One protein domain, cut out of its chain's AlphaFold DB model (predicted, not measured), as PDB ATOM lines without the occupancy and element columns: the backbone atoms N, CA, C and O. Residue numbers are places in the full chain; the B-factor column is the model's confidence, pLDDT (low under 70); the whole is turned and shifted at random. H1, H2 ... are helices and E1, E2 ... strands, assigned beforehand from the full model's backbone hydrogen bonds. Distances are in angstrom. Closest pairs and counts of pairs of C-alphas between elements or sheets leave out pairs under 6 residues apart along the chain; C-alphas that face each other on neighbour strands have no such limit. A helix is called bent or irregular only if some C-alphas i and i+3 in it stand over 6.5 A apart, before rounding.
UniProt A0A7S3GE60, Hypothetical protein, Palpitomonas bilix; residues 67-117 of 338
ATOM      1  N   ARG A  67      55.580 128.291  61.432       97.81
ATOM      2  CA  ARG A  67      54.978 129.599  61.149       97.81
ATOM      3  C   ARG A  67      53.564 129.456  60.584       97.81
ATOM      4  O   ARG A  67      52.669 130.150  61.065       97.81
ATOM      5  N   PHE A  68      53.338 128.566  59.616       97.62
ATOM      6  CA  PHE A  68      52.004 128.314  59.059       97.62
ATOM      7  C   PHE A  68      51.043 127.772  60.122       97.62
ATOM      8  O   PHE A  68      49.976 128.349  60.307       97.62
ATOM      9  N   ALA A  69      51.456 126.783  60.920       97.19
ATOM     10  CA  ALA A  69      50.658 126.250  62.028       97.19
ATOM     11  C   ALA A  69      50.311 127.315  63.091       97.19
ATOM     12  O   ALA A  69      49.304 127.211  63.794       97.19
ATOM     13  N   THR A  70      51.137 128.357  63.227       97.31
ATOM     14  CA  THR A  70      50.846 129.503  64.099       97.31
ATOM     15  C   THR A  70      49.832 130.454  63.470       97.31
ATOM     16  O   THR A  70      48.846 130.785  64.124       97.31
ATOM     17  N   ILE A  71      49.996 130.794  62.190       97.06
ATOM     18  CA  ILE A  71      49.029 131.596  61.422       97.06
ATOM     19  C   ILE A  71      47.652 130.911  61.380       97.06
ATOM     20  O   ILE A  71      46.635 131.563  61.587       97.06
ATOM     21  N   GLU A  72      47.587 129.594  61.181       97.50
ATOM     22  CA  GLU A  72      46.333 128.828  61.191       97.50
ATOM     23  C   GLU A  72      45.644 128.847  62.564       97.50
ATOM     24  O   GLU A  72      44.424 129.013  62.654       97.50
ATOM     25  N   ARG A  73      46.415 128.744  63.654       97.62
ATOM     26  CA  ARG A  73      45.898 128.862  65.028       97.62
ATOM     27  C   ARG A  73      45.359 130.264  65.321       97.62
ATOM     28  O   ARG A  73      44.330 130.410  65.977       97.62
ATOM     29  N   GLU A  74      46.029 131.299  64.830       97.44
ATOM     30  CA  GLU A  74      45.576 132.684  64.975       97.44
ATOM     31  C   GLU A  74      44.345 132.973  64.110       97.44
ATOM     32  O   GLU A  74      43.390 133.573  64.601       97.44
ATOM     33  N   ASN A  75      44.303 132.468  62.875       96.12
ATOM     34  CA  ASN A  75      43.155 132.579  61.975       96.12
ATOM     35  C   ASN A  75      41.923 131.847  62.519       96.12
ATOM     36  O   ASN A  75      40.827 132.400  62.491       96.12
ATOM     37  N   THR A  76      42.076 130.639  63.065       97.19
ATOM     38  CA  THR A  76      40.961 129.910  63.701       97.19
ATOM     39  C   THR A  76      40.439 130.644  64.938       97.19
ATOM     40  O   THR A  76      39.228 130.823  65.065       97.19
ATOM     41  N   LEU A  77      41.324 131.172  65.792       96.62
ATOM     42  CA  LEU A  77      40.943 132.007  66.937       96.62
ATOM     43  C   LEU A  77      40.277 133.331  66.509       96.62
ATOM     44  O   LEU A  77      39.340 133.799  67.159       96.62
ATOM     45  N   LEU A  78      40.747 133.954  65.426       96.50
ATOM     46  CA  LEU A  78      40.156 135.163  64.855       96.50
ATOM     47  C   LEU A  78      38.756 134.877  64.306       96.50
ATOM     48  O   LEU A  78      37.826 135.611  64.627       96.50
ATOM     49  N   LEU A  79      38.584 133.796  63.543       95.69
ATOM     50  CA  LEU A  79      37.287 133.360  63.025       95.69
ATOM     51  C   LEU A  79      36.317 132.993  64.154       95.69
ATOM     52  O   LEU A  79      35.143 133.343  64.073       95.69
ATOM     53  N   GLU A  80      36.783 132.368  65.240       94.31
ATOM     54  CA  GLU A  80      35.960 132.121  66.428       94.31
ATOM     55  C   GLU A  80      35.493 133.436  67.072       94.31
ATOM     56  O   GLU A  80      34.297 133.611  67.329       94.31
ATOM     57  N   LYS A  81      36.412 134.390  67.284       91.06
ATOM     58  CA  LYS A  81      36.107 135.723  67.835       91.06
ATOM     59  C   LYS A  81      35.142 136.499  66.939       91.06
ATOM     60  O   LYS A  81      34.152 137.025  67.443       91.06
ATOM     61  N   MET A  82      35.379 136.523  65.629       86.50
ATOM     62  CA  MET A  82      34.491 137.161  64.655       86.50
ATOM     63  C   MET A  82      33.126 136.479  64.636       86.50
ATOM     64  O   MET A  82      32.115 137.153  64.757       86.50
ATOM     65  N   SER A  83      33.066 135.146  64.620       87.62
ATOM     66  CA  SER A  83      31.808 134.395  64.694       87.62
ATOM     67  C   SER A  83      31.055 134.640  66.010       87.62
ATOM     68  O   SER A  83      29.825 134.702  66.024       87.62
ATOM     69  N   LYS A  84      31.764 134.834  67.129       83.94
ATOM     70  CA  LYS A  84      31.176 135.251  68.410       83.94
ATOM     71  C   LYS A  84      30.594 136.667  68.325       83.94
ATOM     72  O   LYS A  84      29.441 136.840  68.703       83.94
ATOM     73  N   ILE A  85      31.329 137.629  67.764       81.00
ATOM     74  CA  ILE A  85      30.854 139.006  67.539       81.00
ATOM     75  C   ILE A  85      29.654 139.020  66.579       81.00
ATOM     76  O   ILE A  85      28.648 139.640  66.890       81.00
ATOM     77  N   MET A  86      29.695 138.279  65.469       75.81
ATOM     78  CA  MET A  86      28.589 138.165  64.506       75.81
ATOM     79  C   MET A  86      27.337 137.534  65.130       75.81
ATOM     80  O   MET A  86      26.229 137.998  64.881       75.81
ATOM     81  N   ARG A  87      27.493 136.509  65.984       72.44
ATOM     82  CA  ARG A  87      26.374 135.917  66.743       72.44
ATOM     83  C   ARG A  87      25.808 136.854  67.812       72.44
ATOM     84  O   ARG A  87      24.621 136.758  68.115       72.44
ATOM     85  N   GLN A  88      26.641 137.716  68.394       68.56
ATOM     86  CA  GLN A  88      26.248 138.661  69.446       68.56
ATOM     87  C   GLN A  88      25.744 140.004  68.894       68.56
ATOM     88  O   GLN A  88      24.973 140.662  69.578       68.56
ATOM     89  N   GLY A  89      26.116 140.366  67.663       57.50
ATOM     90  CA  GLY A  89      25.724 141.575  66.937       57.50
ATOM     91  C   GLY A  89      26.169 142.895  67.595       57.50
ATOM     92  O   GLY A  89      26.169 143.013  68.822       57.50
ATOM     93  N   PRO A  90      26.478 143.953  66.827       58.41
ATOM     94  CA  PRO A  90      26.497 145.299  67.393       58.41
ATOM     95  C   PRO A  90      25.067 145.658  67.845       58.41
ATOM     96  O   PRO A  90      24.196 145.936  67.029       58.41
ATOM     97  N   GLY A  91      24.805 145.574  69.155       55.53
ATOM     98  CA  GLY A  91      23.512 145.904  69.777       55.53
ATOM     99  C   GLY A  91      22.571 144.729  70.097       55.53
ATOM    100  O   GLY A  91      21.556 144.942  70.774       55.53
ATOM    101  N   ARG A  92      22.883 143.480  69.709       51.31
ATOM    102  CA  ARG A  92      22.014 142.317  69.998       51.31
ATOM    103  C   ARG A  92      22.361 141.625  71.320       51.31
ATOM    104  O   ARG A  92      22.635 140.427  71.376       51.31
ATOM    105  N   ILE A  93      22.236 142.379  72.416       53.25
ATOM    106  CA  ILE A  93      22.110 141.793  73.760       53.25
ATOM    107  C   ILE A  93      20.981 140.753  73.698       53.25
ATOM    108  O   ILE A  93      19.838 141.092  73.398       53.25
ATOM    109  N   VAL A  94      21.294 139.486  73.981       50.50
ATOM    110  CA  VAL A  94      20.374 138.336  73.819       50.50
ATOM    111  C   VAL A  94      19.193 138.374  74.820       50.50
ATOM    112  O   VAL A  94      18.314 137.519  74.790       50.50
ATOM    113  N   ALA A  95      19.133 139.403  75.670       51.09
ATOM    114  CA  ALA A  95      18.119 139.642  76.692       51.09
ATOM    115  C   ALA A  95      17.441 141.028  76.568       51.09
ATOM    116  O   ALA A  95      17.275 141.729  77.560       51.09
ATOM    117  N   SER A  96      17.009 141.440  75.370       48.44
ATOM    118  CA  SER A  96      16.137 142.620  75.207       48.44
ATOM    119  C   SER A  96      14.767 142.276  74.619       48.44
ATOM    120  O   SER A  96      14.399 142.725  73.536       48.44
ATOM    121  N   THR A  97      13.972 141.516  75.374       51.19
ATOM    122  CA  THR A  97      12.521 141.745  75.375       51.19
ATOM    123  C   THR A  97      12.272 143.125  75.979       51.19
ATOM    124  O   THR A  97      12.423 143.302  77.190       51.19
ATOM    125  N   GLU A  98      11.930 144.103  75.146       52.84
ATOM    126  CA  GLU A  98      11.572 145.452  75.590       52.84
ATOM    127  C   GLU A  98      10.309 145.389  76.460       52.84
ATOM    128  O   GLU A  98       9.200 145.196  75.967       52.84
ATOM    129  N   PHE A  99      10.471 145.518  77.779       53.09
ATOM    130  CA  PHE A  99       9.333 145.519  78.708       53.09
ATOM    131  C   PHE A  99       8.580 146.860  78.682       53.09
ATOM    132  O   PHE A  99       7.379 146.901  78.952       53.09
ATOM    133  N   ARG A 100       9.297 147.951  78.368       51.34
ATOM    134  CA  ARG A 100       8.811 149.311  78.078       51.34
ATOM    135  C   ARG A 100       9.848 150.059  77.219       51.34
ATOM    136  O   ARG A 100      11.029 149.728  77.321       51.34
ATOM    137  N   PRO A 101       9.450 151.099  76.459       57.00
ATOM    138  CA  PRO A 101      10.396 151.980  75.774       57.00
ATOM    139  C   PRO A 101      11.425 152.582  76.746       57.00
ATOM    140  O   PRO A 101      11.059 153.028  77.835       57.00
ATOM    141  N   GLY A 102      12.701 152.599  76.350       57.78
ATOM    142  CA  GLY A 102      13.799 153.225  77.105       57.78
ATOM    143  C   GLY A 102      14.411 152.400  78.248       57.78
ATOM    144  O   GLY A 102      15.297 152.907  78.936       57.78
ATOM    145  N   LEU A 103      13.983 151.147  78.462       60.28
ATOM    146  CA  LEU A 103      14.526 150.280  79.515       60.28
ATOM    147  C   LEU A 103      14.956 148.914  78.964       60.28
ATOM    148  O   LEU A 103      14.116 148.118  78.539       60.28
ATOM    149  N   ARG A 104      16.258 148.614  79.029       62.28
ATOM    150  CA  ARG A 104      16.813 147.299  78.665       62.28
ATOM    151  C   ARG A 104      17.272 146.545  79.904       62.28
ATOM    152  O   ARG A 104      17.678 147.147  80.893       62.28
ATOM    153  N   LEU A 105      17.204 145.219  79.845       61.03
ATOM    154  CA  LEU A 105      17.794 144.334  80.845       61.03
ATOM    155  C   LEU A 105      19.170 143.891  80.344       61.03
ATOM    156  O   LEU A 105      19.321 143.511  79.183       61.03
ATOM    157  N   ASP A 106      20.172 143.939  81.215       58.34
ATOM    158  CA  ASP A 106      21.461 143.306  80.945       58.34
ATOM    159  C   ASP A 106      21.371 141.775  81.139       58.34
ATOM    160  O   ASP A 106      20.417 141.240  81.706       58.34
ATOM    161  N   THR A 107      22.404 141.056  80.708       63.56
ATOM    162  CA  THR A 107      22.611 139.606  80.860       63.56
ATOM    163  C   THR A 107      22.424 139.120  82.306       63.56
ATOM    164  O   THR A 107      22.013 137.983  82.535       63.56
ATOM    165  N   HIS A 108      22.676 139.992  83.288       72.88
ATOM    166  CA  HIS A 108      22.485 139.745  84.721       72.88
ATOM    167  C   HIS A 108      21.122 140.217  85.280       72.88
ATOM    168  O   HIS A 108      20.942 140.251  86.493       72.88
ATOM    169  N   GLN A 109      20.156 140.555  84.416       65.69
ATOM    170  CA  GLN A 109      18.797 141.023  84.746       65.69
ATOM    171  C   GLN A 109      18.714 142.379  85.477       65.69
ATOM    172  O   GLN A 109      17.685 142.704  86.070       65.69
ATOM    173  N   TYR A 110      19.759 143.208  85.401       68.81
ATOM    174  CA  TYR A 110      19.715 144.583  85.909       68.81
ATOM    175  C   TYR A 110      19.160 145.552  84.849       68.81
ATOM    176  O   TYR A 110      19.509 145.417  83.674       68.81
ATOM    177  N   PRO A 111      18.313 146.526  85.234       68.06
ATOM    178  CA  PRO A 111      17.803 147.544  84.322       68.06
ATOM    179  C   PRO A 111      18.881 148.578  83.969       68.06
ATOM    180  O   PRO A 111      19.507 149.159  84.854       68.06
ATOM    181  N   VAL A 112      19.045 148.846  82.675       63.69
ATOM    182  CA  VAL A 112      19.959 149.846  82.107       63.69
ATOM    183  C   VAL A 112      19.152 150.819  81.242       63.69
ATOM    184  O   VAL A 112      18.265 150.409  80.487       63.69
ATOM    185  N   LEU A 113      19.445 152.116  81.372       59.81
ATOM    186  CA  LEU A 113      18.840 153.177  80.564       59.81
ATOM    187  C   LEU A 113      19.506 153.220  79.185       59.81
ATOM    188  O   LEU A 113      20.721 153.376  79.094       59.81
ATOM    189  N   ASP A 114      18.708 153.098  78.124       57.81
ATOM    190  CA  ASP A 114      19.194 153.122  76.739       57.81
ATOM    191  C   ASP A 114      18.981 154.512  76.119       57.81
ATOM    192  O   ASP A 114      17.938 154.805  75.529       57.81
ATOM    193  N   THR A 115      19.963 155.402  76.283       58.00
ATOM    194  CA  THR A 115      20.013 156.674  75.547       58.00
ATOM    195  C   THR A 115      20.615 156.433  74.165       58.00
ATOM    196  O   THR A 115      21.802 156.680  73.936       58.00
ATOM    197  N   HIS A 116      19.788 155.935  73.248       56.53
ATOM    198  CA  HIS A 116      20.158 155.618  71.870       56.53
ATOM    199  C   HIS A 116      20.586 156.873  71.077       56.53
ATOM    200  O   HIS A 116      19.805 157.478  70.338       56.53
ATOM    201  N   LYS A 117      21.868 157.237  71.173       55.47
ATOM    202  CA  LYS A 117      22.583 158.012  70.152       55.47
ATOM    203  C   LYS A 117      23.620 157.075  69.547       55.47
ATOM    204  O   LYS A 117      24.627 156.776  70.188       55.47
TER     205      LYS A 117
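This is residues 67 to 117 of the 338 residues of the protein "Hypothetical protein" of Palpitomonas bilix (UniProt A0A7S3GE60). A small head, made of the short two-stranded hairpin E1 and E2 and the loops around it, sits at one end of a long single helix, H1, which reaches away from it as an arm. Residues 67 to 92, of which 67 to 88 belong to H1, stand free, and this arm makes most of the length. The printed part has 51 residues, with one named helix and two named strands in the order H1, E1, E2 along the chain; the sheet has the order E1 - E2 and is antiparallel, and the class is mixed, helices and strands. The whole is extended, with a radius of gyration of the C-alphas of 16.8 A and spans of 52 by 23 by 13 A.

The sheet has two strands, E1, residues 103 to 105, and E2, residues 111 to 113. They are antiparallel neighbours, with 138 degrees between their N-to-C directions, and form a hairpin. Three pairs of C-alphas face each other: 103 and 113 at 5.3 A, 104 and 112 at 5.3 A, and 105 and 111 at 4.7 A. Backbone N 104 and O 112 are 3.1 A apart and N 112 and O 104 are 2.8 A apart, both within hydrogen-bond range. The helix H1, residues 67 to 88, is apart from E2: no C-alpha of the one is within 8 A of the other. In H1 every O i to N i+4 pair is within hydrogen-bond range, and the helix is not bent.

E1 runs from Leu 103 to Leu 105, with C-alpha 103 at (14.526, 150.280, 79.515), and measures 6.9 A from first to last C-alpha. E2 runs from Pro 111 to Leu 113, also 6.9 A, and ends with C-alpha 113 at (18.840, 153.177, 80.564). H1 runs from Arg 67 to Gln 88, 22 residues and 31.2 A from first to last C-alpha, and begins with C-alpha 67 at (54.978, 129.599, 61.149).

The outline, arm included, is a rod; the two C-alphas farthest apart are those of Arg 67 and Arg 100, at 53.0 A. The first and last printed C-alphas, of Arg 67 and Lys 117, are 44.0 A apart. The printed part has no cut. The link from H1 to E1, residues 89 to 102, is long, with 14 residues and no named element, while the link from E1 to E2 is tight, with 5 residues. The mean pLDDT of the printed part is 72.2; H1 has a mean of 91, E1 of 61 and E2 of 64. Confidence is under 70 in 29 residues, namely residues 88 to 107 and 109 to 117 of this predicted model.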